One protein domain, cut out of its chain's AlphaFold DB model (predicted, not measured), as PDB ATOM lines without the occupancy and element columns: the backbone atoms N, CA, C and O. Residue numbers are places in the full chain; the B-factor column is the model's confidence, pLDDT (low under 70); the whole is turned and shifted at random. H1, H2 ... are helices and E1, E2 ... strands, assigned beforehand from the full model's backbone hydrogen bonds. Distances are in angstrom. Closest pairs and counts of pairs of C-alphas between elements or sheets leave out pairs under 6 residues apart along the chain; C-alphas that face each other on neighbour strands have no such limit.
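This is residues 25 to 113 of the 125 residues of an uncharacterized protein of Acrocarpospora pleiomorpha (UniProt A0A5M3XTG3). With little regular structure, this is a small two-strand hairpin, E1 and E2, between short helix H1 on E2's side and long helix H2 on E1's side, with long stretches, residues 25 to 39 and 61 to 81, that hold no named element. The 89 printed residues hold H1, E1, E2 and H2 in that order, with an antiparallel sheet E1 - E2; the class is mixed, with 35 residues in named elements. It is compact, radius of gyration of the C-alphas 13.5 A, spanning 38 by 34 by 24 A.

H1 is residues 40 to 47, from C-alpha 40 at (235.634, 170.641, 175.424). E1 is residues 56 to 60, E2 residues 82 to 86. H2, residues 88 to 104, is 24.2 A long, ending at (238.956, 180.434, 203.255).

In the hairpin, N 58 and O 84 are 2.8 A apart, within hydrogen-bond range. The closest C-alphas of E1 and H2, Gly 56 and Gln 88, are 4.8 A apart; those of H1 and E2, Ala 47 and Tyr 83, 6.6 A. H1 and H2 are apart. In both helices every O i to N i+4 pair is within hydrogen-bond range.

The C-alphas of Leu 50 and Arg 106, the farthest apart, are 38.9 A apart. The printed part has no cut. The link E1 to E2 is long. Residues 27 to 28 pair antiparallel with 112 to 113. pLDDT is under 70 in 43 residues, among them 31 to 57.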
ATOM      1  N   ALA A  25     250.784 167.516 189.729       63.47
ATOM      2  CA  ALA A  25     251.072 168.891 189.333       63.47
ATOM      3  C   ALA A  25     250.125 169.858 190.081       63.47
ATOM      4  O   ALA A  25     248.959 169.504 190.289       63.47
ATOM      5  N   PRO A  26     250.608 171.033 190.530       72.25
ATOM      6  CA  PRO A  26     249.721 172.047 191.083       72.25
ATOM      7  C   PRO A  26     248.646 172.400 190.058       72.25
ATOM      8  O   PRO A  26     248.923 172.466 188.861       72.25
ATOM      9  N   LEU A  27     247.434 172.631 190.547       77.62
ATOM     10  CA  LEU A  27     246.378 173.253 189.770       77.62
ATOM     11  C   LEU A  27     246.428 174.762 189.995       77.62
ATOM     12  O   LEU A  27     246.586 175.197 191.136       77.62
ATOM     13  N   HIS A  28     246.252 175.558 188.947       80.44
ATOM     14  CA  HIS A  28     246.266 177.019 189.056       80.44
ATOM     15  C   HIS A  28     244.852 177.563 188.897       80.44
ATOM     16  O   HIS A  28     244.178 177.308 187.896       80.44
ATOM     17  N   ARG A  29     244.354 178.293 189.899       77.50
ATOM     18  CA  ARG A  29     242.965 178.774 189.900       77.50
ATOM     19  C   ARG A  29     242.735 179.806 188.791       77.50
ATOM     20  O   ARG A  29     243.447 180.800 188.702       77.50
ATOM     21  N   ILE A  30     241.655 179.644 188.029       76.38
ATOM     22  CA  ILE A  30     241.193 180.627 187.037       76.38
ATOM     23  C   ILE A  30     239.810 181.181 187.395       76.38
ATOM     24  O   ILE A  30     239.061 180.602 188.190       76.38
ATOM     25  N   TRP A  31     239.435 182.305 186.781       64.94
ATOM     26  CA  TRP A  31     238.018 182.649 186.666       64.94
ATOM     27  C   TRP A  31     237.330 181.584 185.815       64.94
ATOM     28  O   TRP A  31     237.781 181.298 184.707       64.94
ATOM     29  N   ALA A  32     236.210 181.048 186.303       55.81
ATOM     30  CA  ALA A  32     235.314 180.217 185.507       55.81
ATOM     31  C   ALA A  32     234.609 181.093 184.458       55.81
ATOM     32  O   ALA A  32     233.450 181.473 184.619       55.81
ATOM     33  N   ARG A  33     235.342 181.476 183.408       52.53
ATOM     34  CA  ARG A  33     234.772 182.108 182.220       52.53
ATOM     35  C   ARG A  33     234.054 181.018 181.431       52.53
ATOM     36  O   ARG A  33     234.549 179.900 181.322       52.53
ATOM     37  N   GLU A  34     232.852 181.335 180.981       46.84
ATOM     38  CA  GLU A  34     231.824 180.352 180.643       46.84
ATOM     39  C   GLU A  34     232.289 179.327 179.589       46.84
ATOM     40  O   GLU A  34     232.856 179.700 178.561       46.84
ATOM     41  N   GLU A  35     231.986 178.034 179.798       49.31
ATOM     42  CA  GLU A  35     232.137 176.961 178.790       49.31
ATOM     43  C   GLU A  35     231.105 177.119 177.638       49.31
ATOM     44  O   GLU A  35     230.495 176.143 177.207       49.31
ATOM     45  N   GLN A  36     230.849 178.346 177.164       41.28
ATOM     46  CA  GLN A  36     229.701 178.653 176.302       41.28
ATOM     47  C   GLN A  36     229.877 178.273 174.829       41.28
ATOM     48  O   GLN A  36     228.868 178.016 174.183       41.28
ATOM     49  N   ASP A  37     231.105 178.165 174.306       49.66
ATOM     50  CA  ASP A  37     231.321 177.553 172.984       49.66
ATOM     51  C   ASP A  37     232.753 177.004 172.825       49.66
ATOM     52  O   ASP A  37     233.668 177.649 172.311       49.66
ATOM     53  N   SER A  38     232.996 175.808 173.370       52.81
ATOM     54  CA  SER A  38     234.332 175.197 173.432       52.81
ATOM     55  C   SER A  38     234.318 173.750 172.931       52.81
ATOM     56  O   SER A  38     233.428 172.989 173.320       52.81
ATOM     57  N   PRO A  39     235.332 173.289 172.165       55.09
ATOM     58  CA  PRO A  39     235.427 171.883 171.767       55.09
ATOM     59  C   PRO A  39     235.566 170.904 172.951       55.09
ATOM     60  O   PRO A  39     235.330 169.709 172.774       55.09
ATOM     61  N   LEU A  40     235.822 171.396 174.173       57.97
ATOM     62  CA  LEU A  40     235.634 170.641 175.424       57.97
ATOM     63  C   LEU A  40     234.231 170.022 175.533       57.97
ATOM     64  O   LEU A  40     234.092 168.904 176.018       57.97
ATOM     65  N   ALA A  41     233.185 170.703 175.048       61.84
ATOM     66  CA  ALA A  41     231.824 170.173 175.052       61.84
ATOM     67  C   ALA A  41     231.684 168.938 174.144       61.84
ATOM     68  O   ALA A  41     230.958 168.006 174.493       61.84
ATOM     69  N   ARG A  42     232.415 168.892 173.020       64.69
ATOM     70  CA  ARG A  42     232.497 167.703 172.157       64.69
ATOM     71  C   ARG A  42     233.273 166.577 172.830       64.69
ATOM     72  O   ARG A  42     232.798 165.447 172.790       64.69
ATOM     73  N   GLU A  43     234.410 166.867 173.461       64.06
ATOM     74  CA  GLU A  43     235.218 165.817 174.096       64.06
ATOM     75  C   GLU A  43     234.533 165.240 175.342       64.06
ATOM     76  O   GLU A  43     234.496 164.026 175.502       64.06
ATOM     77  N   LYS A  44     233.845 166.072 176.135       63.28
ATOM     78  CA  LYS A  44     232.886 165.622 177.155       63.28
ATOM     79  C   LYS A  44     231.839 164.679 176.564       63.28
ATOM     80  O   LYS A  44     231.646 163.576 177.064       63.28
ATOM     81  N   ASN A  45     231.143 165.106 175.506       66.19
ATOM     82  CA  ASN A  45     230.082 164.298 174.899       66.19
ATOM     83  C   ASN A  45     230.625 162.971 174.345       66.19
ATOM     84  O   ASN A  45     229.912 161.975 174.387       66.19
ATOM     85  N   ARG A  46     231.878 162.942 173.873       67.44
ATOM     86  CA  ARG A  46     232.585 161.738 173.422       67.44
ATOM     87  C   ARG A  46     232.971 160.821 174.586       67.44
ATOM     88  O   ARG A  46     232.633 159.644 174.550       67.44
ATOM     89  N   ALA A  47     233.630 161.351 175.617       64.31
ATOM     90  CA  ALA A  47     234.044 160.604 176.805       64.31
ATOM     91  C   ALA A  47     232.841 160.007 177.555       64.31
ATOM     92  O   ALA A  47     232.893 158.878 178.037       64.31
ATOM     93  N   CYS A  48     231.727 160.738 177.601       62.25
ATOM     94  CA  CYS A  48     230.493 160.298 178.239       62.25
ATOM     95  C   CYS A  48     229.527 159.535 177.312       62.25
ATOM     96  O   CYS A  48     228.476 159.111 177.787       62.25
ATOM     97  N   ALA A  49     229.848 159.329 176.026       66.88
ATOM     98  CA  ALA A  49     228.928 158.741 175.039       66.88
ATOM     99  C   ALA A  49     228.449 157.321 175.392       66.88
ATOM    100  O   ALA A  49     227.356 156.923 175.000       66.88
ATOM    101  N   LEU A  50     229.280 156.562 176.112       60.00
ATOM    102  CA  LEU A  50     229.034 155.168 176.500       60.00
ATOM    103  C   LEU A  50     228.636 155.011 177.978       60.00
ATOM    104  O   LEU A  50     228.477 153.891 178.455       60.00
ATOM    105  N   LEU A  51     228.506 156.115 178.720       61.94
ATOM    106  CA  LEU A  51     228.195 156.095 180.147       61.94
ATOM    107  C   LEU A  51     226.697 156.358 180.377       61.94
ATOM    108  O   LEU A  51     226.086 157.191 179.708       61.94
ATOM    109  N   THR A  52     226.094 155.696 181.366       63.12
ATOM    110  CA  THR A  52     224.694 155.954 181.742       63.12
ATOM    111  C   THR A  52     224.562 157.338 182.379       63.12
ATOM    112  O   THR A  52     225.191 157.628 183.396       63.12
ATOM    113  N   LYS A  53     223.732 158.205 181.787       60.44
ATOM    114  CA  LYS A  53     223.616 159.625 182.150       60.44
ATOM    115  C   LYS A  53     222.927 159.847 183.505       60.44
ATOM    116  O   LYS A  53     221.708 159.985 183.577       60.44
ATOM    117  N   LEU A  54     223.719 159.965 184.571       59.06
ATOM    118  CA  LEU A  54     223.257 160.266 185.933       59.06
ATOM    119  C   LEU A  54     223.218 161.780 186.215       59.06
ATOM    120  O   LEU A  54     224.031 162.280 186.977       59.06
ATOM    121  N   ALA A  55     222.257 162.502 185.628       64.81
ATOM    122  CA  ALA A  55     221.946 163.932 185.858       64.81
ATOM    123  C   ALA A  55     223.054 164.982 185.569       64.81
ATOM    124  O   ALA A  55     222.786 165.937 184.841       64.81
ATOM    125  N   GLY A  56     224.283 164.825 186.074       65.38
ATOM    126  CA  GLY A  56     225.419 165.730 185.874       65.38
ATOM    127  C   GLY A  56     226.747 164.989 185.682       65.38
ATOM    128  O   GLY A  56     226.850 163.791 185.929       65.38
ATOM    129  N   TYR A  57     227.770 165.708 185.215       69.62
ATOM    130  CA  TYR A  57     229.131 165.193 185.034       69.62
ATOM    131  C   TYR A  57     230.113 165.956 185.924       69.62
ATOM    132  O   TYR A  57     230.003 167.174 186.063       69.62
ATOM    133  N   ASP A  58     231.069 165.236 186.494       75.44
ATOM    134  CA  ASP A  58     232.271 165.794 187.105       75.44
ATOM    135  C   ASP A  58     233.421 165.814 186.080       75.44
ATOM    136  O   ASP A  58     233.402 165.077 185.084       75.44
ATOM    137  N   LYS A  59     234.393 166.698 186.308       75.81
ATOM    138  CA  LYS A  59     235.511 167.010 185.416       75.81
ATOM    139  C   LYS A  59     236.779 167.214 186.242       75.81
ATOM    140  O   LYS A  59     236.839 168.137 187.054       75.81
ATOM    141  N   TYR A  60     237.808 166.410 185.975       75.81
ATOM    142  CA  TYR A  60     239.123 166.567 186.595       75.81
ATOM    143  C   TYR A  60     240.240 166.687 185.540       75.81
ATOM    144  O   TYR A  60     240.337 165.805 184.687       75.81
ATOM    145  N   PRO A  61     241.114 167.711 185.601       77.00
ATOM    146  CA  PRO A  61     241.091 168.816 186.561       77.00
ATOM    147  C   PRO A  61     239.870 169.735 186.376       77.00
ATOM    148  O   PRO A  61     239.216 169.726 185.332       77.00
ATOM    149  N   PHE A  62     239.535 170.504 187.411       79.81
ATOM    150  CA  PHE A  62     238.282 171.266 187.471       79.81
ATOM    151  C   PHE A  62     238.204 172.373 186.413       79.81
ATOM    152  O   PHE A  62     239.203 173.024 186.121       79.81
ATOM    153  N   ALA A  63     237.001 172.718 185.944       75.88
ATOM    154  CA  ALA A  63     236.801 173.867 185.045       75.88
ATOM    155  C   ALA A  63     237.215 175.232 185.655       75.88
ATOM    156  O   ALA A  63     237.333 176.219 184.937       75.88
ATOM    157  N   SER A  64     237.442 175.297 186.973       75.38
ATOM    158  CA  SER A  64     238.003 176.454 187.686       75.38
ATOM    159  C   SER A  64     239.534 176.415 187.844       75.38
ATOM    160  O   SER A  64     240.078 177.219 188.605       75.38
ATOM    161  N   ALA A  65     240.220 175.485 187.177       78.06
ATOM    162  CA  ALA A  65     241.676 175.374 187.120       78.06
ATOM    163  C   ALA A  65     242.177 175.491 185.670       78.06
ATOM    164  O   ALA A  65     241.491 175.057 184.743       78.06
ATOM    165  N   TYR A  66     243.369 176.051 185.468       74.12
ATOM    166  CA  TYR A  66     243.995 176.231 184.153       74.12
ATOM    167  C   TYR A  66     244.162 174.897 183.407       74.12
ATOM    168  O   TYR A  66     243.749 174.748 182.258       74.12
ATOM    169  N   GLU A  67     244.632 173.874 184.111       74.19
ATOM    170  CA  GLU A  67     244.837 172.511 183.615       74.19
ATOM    171  C   GLU A  67     243.500 171.862 183.217       74.19
ATOM    172  O   GLU A  67     243.418 171.078 182.272       74.19
ATOM    173  N   GLY A  68     242.422 172.229 183.918       63.47
ATOM    174  CA  GLY A  68     241.053 171.776 183.668       63.47
ATOM    175  C   GLY A  68     240.286 172.624 182.653       63.47
ATOM    176  O   GLY A  68     239.195 172.239 182.222       63.47
ATOM    177  N   ALA A  69     240.864 173.735 182.183       63.59
ATOM    178  CA  ALA A  69     240.476 174.355 180.919       63.59
ATOM    179  C   ALA A  69     240.940 173.512 179.711       63.59
ATOM    180  O   ALA A  69     240.560 173.813 178.578       63.59
ATOM    181  N   GLY A  70     241.719 172.447 179.950       60.66
ATOM    182  CA  GLY A  70     242.108 171.456 178.954       60.66
ATOM    183  C   GLY A  70     242.958 172.048 177.838       60.66
ATOM    184  O   GLY A  70     242.803 171.634 176.694       60.66
ATOM    185  N   ARG A  71     243.808 173.038 178.140       62.84
ATOM    186  CA  ARG A  71     244.715 173.680 177.177       62.84
ATOM    187  C   ARG A  71     246.170 173.624 177.648       62.84
ATOM    188  O   ARG A  71     246.411 173.546 178.846       62.84
ATOM    189  N   ASN A  72     247.113 173.618 176.708       63.38
ATOM    190  CA  ASN A  72     248.540 173.825 176.984       63.38
ATOM    191  C   ASN A  72     248.899 175.327 176.968       63.38
ATOM    192  O   ASN A  72     248.049 176.170 176.672       63.38
ATOM    193  N   ASP A  73     250.171 175.650 177.211       61.09
ATOM    194  CA  ASP A  73     250.690 177.029 177.223       61.09
ATOM    195  C   ASP A  73     250.575 177.748 175.863       61.09
ATOM    196  O   ASP A  73     250.552 178.976 175.804       61.09
ATOM    197  N   ALA A  74     250.437 176.996 174.762       63.06
ATOM    198  CA  ALA A  74     250.137 177.522 173.426       63.06
ATOM    199  C   ALA A  74     248.624 177.729 173.176       63.06
ATOM    200  O   ALA A  74     248.215 178.166 172.100       63.06
ATOM    201  N   GLY A  75     247.775 177.419 174.160       60.47
ATOM    202  CA  GLY A  75     246.319 177.501 174.069       60.47
ATOM    203  C   GLY A  75     245.660 176.350 173.300       60.47
ATOM    204  O   GLY A  75     244.446 176.388 173.092       60.47
ATOM    205  N   GLU A  76     246.402 175.326 172.883       61.16
ATOM    206  CA  GLU A  76     245.881 174.162 172.160       61.16
ATOM    207  C   GLU A  76     245.174 173.197 173.110       61.16
ATOM    208  O   GLU A  76     245.607 173.014 174.246       61.16
ATOM    209  N   LEU A  77     244.102 172.544 172.653       58.72
ATOM    210  CA  LEU A  77     243.364 171.600 173.492       58.72
ATOM    211  C   LEU A  77     244.153 170.308 173.731       58.72
ATOM    212  O   LEU A  77     244.610 169.664 172.788       58.72
ATOM    213  N   THR A  78     244.234 169.889 174.991       58.38
ATOM    214  CA  THR A  78     244.874 168.644 175.422       58.38
ATOM    215  C   THR A  78     243.837 167.646 175.931       58.38
ATOM    216  O   THR A  78     242.838 168.011 176.550       58.38
ATOM    217  N   ALA A  79     244.086 166.352 175.718       56.88
ATOM    218  CA  ALA A  79     243.232 165.266 176.212       56.88
ATOM    219  C   ALA A  79     243.425 164.976 177.720       56.88
ATOM    220  O   ALA A  79     243.061 163.908 178.205       56.88
ATOM    221  N   ASN A  80     243.989 165.921 178.479       64.31
ATOM    222  CA  ASN A  80     244.419 165.745 179.870       64.31
ATOM    223  C   ASN A  80     243.267 165.898 180.883       64.31
ATOM    224  O   ASN A  80     243.492 166.240 182.041       64.31
ATOM    225  N   THR A  81     242.020 165.697 180.450       67.12
ATOM    226  CA  THR A  81     240.814 165.864 181.269       67.12
ATOM    227  C   THR A  81     240.026 164.560 181.331       67.12
ATOM    228  O   THR A  81     239.628 164.014 180.304       67.12
ATOM    229  N   SER A  82     239.748 164.098 182.546       70.56
ATOM    230  CA  SER A  82     238.839 162.992 182.834       70.56
ATOM    231  C   SER A  82     237.421 163.505 183.091       70.56
ATOM    232  O   SER A  82     237.234 164.562 183.700       70.56
ATOM    233  N   TYR A  83     236.424 162.731 182.662       71.75
ATOM    234  CA  TYR A  83     235.003 162.998 182.879       71.75
ATOM    235  C   TYR A  83     234.331 161.767 183.490       71.75
ATOM    236  O   TYR A  83     234.569 160.641 183.047       71.75
ATOM    237  N   LYS A  84     233.446 161.971 184.468       70.44
ATOM    238  CA  LYS A  84     232.669 160.895 185.101       70.44
ATOM    239  C   LYS A  84     231.243 161.365 185.374       70.44
ATOM    240  O   LYS A  84     231.047 162.478 185.853       70.44
ATOM    241  N   TYR A  85     230.240 160.529 185.107       69.56
ATOM    242  CA  TYR A  85     228.885 160.803 185.598       69.56
ATOM    243  C   TYR A  85     228.798 160.525 187.100       69.56
ATOM    244  O   TYR A  85     229.223 159.471 187.577       69.56
ATOM    245  N   VAL A  86     228.235 161.483 187.830       71.44
ATOM    246  CA  VAL A  86     228.046 161.453 189.284       71.44
ATOM    247  C   VAL A  86     226.696 162.094 189.617       71.44
ATOM    248  O   VAL A  86     226.249 162.963 188.864       71.44
ATOM    249  N   PRO A  87     226.036 161.728 190.731       77.25
ATOM    250  CA  PRO A  87     224.803 162.388 191.139       77.25
ATOM    251  C   PRO A  87     224.989 163.909 191.227       77.25
ATOM    252  O   PRO A  87     225.937 164.406 191.838       77.25
ATOM    253  N   GLN A  88     224.067 164.667 190.625       78.12
ATOM    254  CA  GLN A  88     224.163 166.131 190.541       78.12
ATOM    255  C   GLN A  88     224.283 166.799 191.921       78.12
ATOM    256  O   GLN A  88     224.982 167.801 192.062       78.12
ATOM    257  N   HIS A  89     223.627 166.226 192.934       78.38
ATOM    258  CA  HIS A  89     223.712 166.659 194.326       78.38
ATOM    259  C   HIS A  89     225.151 166.621 194.865       78.38
ATOM    260  O   HIS A  89     225.633 167.615 195.408       78.38
ATOM    261  N   ASP A  90     225.857 165.509 194.663       77.62
ATOM    262  CA  ASP A  90     227.201 165.308 195.207       77.62
ATOM    263  C   ASP A  90     228.235 166.162 194.470       77.62
ATOM    264  O   ASP A  90     229.088 166.779 195.104       77.62
ATOM    265  N   ASN A  91     228.085 166.312 193.149       79.06
ATOM    266  CA  ASN A  91     228.874 167.255 192.353       79.06
ATOM    267  C   ASN A  91     228.679 168.707 192.837       79.06
ATOM    268  O   ASN A  91     229.637 169.457 193.029       79.06
ATOM    269  N   GLY A  92     227.429 169.097 193.114       80.69
ATOM    270  CA  GLY A  92     227.094 170.409 193.670       80.69
ATOM    271  C   GLY A  92     227.698 170.650 195.059       80.69
ATOM    272  O   GLY A  92     228.230 171.737 195.313       80.69
ATOM    273  N   ARG A  93     227.681 169.638 195.942       82.56
ATOM    274  CA  ARG A  93     228.355 169.683 197.255       82.56
ATOM    275  C   ARG A  93     229.870 169.827 197.096       82.56
ATOM    276  O   ARG A  93     230.445 170.729 197.704       82.56
ATOM    277  N   ALA A  94     230.503 169.020 196.244       81.75
ATOM    278  CA  ALA A  94     231.947 169.051 196.004       81.75
ATOM    279  C   ALA A  94     232.419 170.401 195.428       81.75
ATOM    280  O   ALA A  94     233.328 171.026 195.979       81.75
ATOM    281  N   GLY A  95     231.748 170.920 194.393       83.62
ATOM    282  CA  GLY A  95     232.046 172.241 193.827       83.62
ATOM    283  C   GLY A  95     231.849 173.384 194.834       83.62
ATOM    284  O   GLY A  95     232.631 174.338 194.867       83.62
ATOM    285  N   THR A  96     230.853 173.267 195.718       84.75
ATOM    286  CA  THR A  96     230.641 174.219 196.820       84.75
ATOM    287  C   THR A  96     231.771 174.149 197.850       84.75
ATOM    288  O   THR A  96     232.287 175.192 198.255       84.75
ATOM    289  N   ALA A  97     232.214 172.949 198.236       83.50
ATOM    290  CA  ALA A  97     233.336 172.757 199.155       83.50
ATOM    291  C   ALA A  97     234.655 173.321 198.590       83.50
ATOM    292  O   ALA A  97     235.353 174.058 199.291       83.50
ATOM    293  N   LEU A  98     234.951 173.080 197.306       83.31
ATOM    294  CA  LEU A  98     236.116 173.650 196.615       83.31
ATOM    295  C   LEU A  98     236.075 175.190 196.595       83.31
ATOM    296  O   LEU A  98     237.081 175.846 196.877       83.31
ATOM    297  N   ARG A  99     234.904 175.789 196.338       83.12
ATOM    298  CA  ARG A  99     234.720 177.248 196.414       83.12
ATOM    299  C   ARG A  99     235.035 177.786 197.813       83.12
ATOM    300  O   ARG A  99     235.754 178.782 197.924       83.12
ATOM    301  N   TRP A 100     234.525 177.142 198.866       84.00
ATOM    302  CA  TRP A 100     234.791 177.548 200.251       84.00
ATOM    303  C   TRP A 100     236.261 177.381 200.639       84.00
ATOM    304  O   TRP A 100     236.795 178.255 201.320       84.00
ATOM    305  N   PHE A 101     236.938 176.325 200.175       86.19
ATOM    306  CA  PHE A 101     238.384 176.148 200.343       86.19
ATOM    307  C   PHE A 101     239.157 177.342 199.758       86.19
ATOM    308  O   PHE A 101     239.876 178.026 200.491       86.19
ATOM    309  N   CYS A 102     238.936 177.662 198.478       82.94
ATOM    310  CA  CYS A 102     239.626 178.767 197.806       82.94
ATOM    311  C   CYS A 102     239.348 180.126 198.471       82.94
ATOM    312  O   CYS A 102     240.239 180.969 198.550       82.94
ATOM    313  N   GLN A 103     238.132 180.347 198.984       83.62
ATOM    314  CA  GLN A 103     237.789 181.558 199.738       83.62
ATOM    315  C   GLN A 103     238.462 181.606 201.119       83.62
ATOM    316  O   GLN A 103     239.035 182.633 201.483       83.62
ATOM    317  N   ARG A 104     238.418 180.508 201.887       85.38
ATOM    318  CA  ARG A 104     238.956 180.434 203.255       85.38
ATOM    319  C   ARG A 104     240.469 180.621 203.292       85.38
ATOM    320  O   ARG A 104     240.959 181.353 204.147       85.38
ATOM    321  N   TYR A 105     241.186 179.973 202.378       84.25
ATOM    322  CA  TYR A 105     242.648 180.037 202.300       84.25
ATOM    323  C   TYR A 105     243.160 181.149 201.378       84.25
ATOM    324  O   TYR A 105     244.365 181.274 201.199       84.25
ATOM    325  N   ARG A 106     242.257 181.984 200.840       85.44
ATOM    326  CA  ARG A 106     242.562 183.103 199.932       85.44
ATOM    327  C   ARG A 106     243.398 182.698 198.709       85.44
ATOM    328  O   ARG A 106     244.208 183.494 198.263       85.44
ATOM    329  N   VAL A 107     243.155 181.509 198.154       82.25
ATOM    330  CA  VAL A 107     243.763 181.065 196.886       82.25
ATOM    331  C   VAL A 107     243.283 182.014 195.789       82.25
ATOM    332  O   VAL A 107     242.103 181.983 195.424       82.25
ATOM    333  N   LEU A 108     244.148 182.909 195.327       83.12
ATOM    334  CA  LEU A 108     243.868 183.914 194.307       83.12
ATOM    335  C   LEU A 108     243.860 183.286 192.904       83.12
ATOM    336  O   LEU A 108     243.874 182.070 192.750       83.12
ATOM    337  N   ILE A 109     243.733 184.115 191.872       80.62
ATOM    338  CA  ILE A 109     243.907 183.682 190.477       80.62
ATOM    339  C   ILE A 109     245.391 183.365 190.275       80.62
ATOM    340  O   ILE A 109     246.222 184.043 190.867       80.62
ATOM    341  N   GLU A 110     245.703 182.346 189.474       77.38
ATOM    342  CA  GLU A 110     247.063 181.829 189.228       77.38
ATOM    343  C   GLU A 110     247.786 181.253 190.462       77.38
ATOM    344  O   GLU A 110     248.824 180.617 190.298       77.38
ATOM    345  N   ASP A 111     247.224 181.350 191.673       78.56
ATOM    346  CA  ASP A 111     247.788 180.677 192.847       78.56
ATOM    347  C   ASP A 111     247.774 179.145 192.649       78.56
ATOM    348  O   ASP A 111     246.713 178.569 192.356       78.56
ATOM    349  N   PRO A 112     248.919 178.463 192.855       80.88
ATOM    350  CA  PRO A 112     248.996 177.013 192.808       80.88
ATOM    351  C   PRO A 112     248.339 176.399 194.046       80.88
ATOM    352  O   PRO A 112     248.654 176.744 195.188       80.88
ATOM    353  N   PHE A 113     247.474 175.412 193.831       79.06
ATOM    354  CA  PHE A 113     246.934 174.565 194.886       79.06
ATOM    355  C   PHE A 113     247.042 173.089 194.504       79.06
ATOM    356  O   PHE A 113     246.943 172.707 193.341       79.06
TER     357      PHE A 113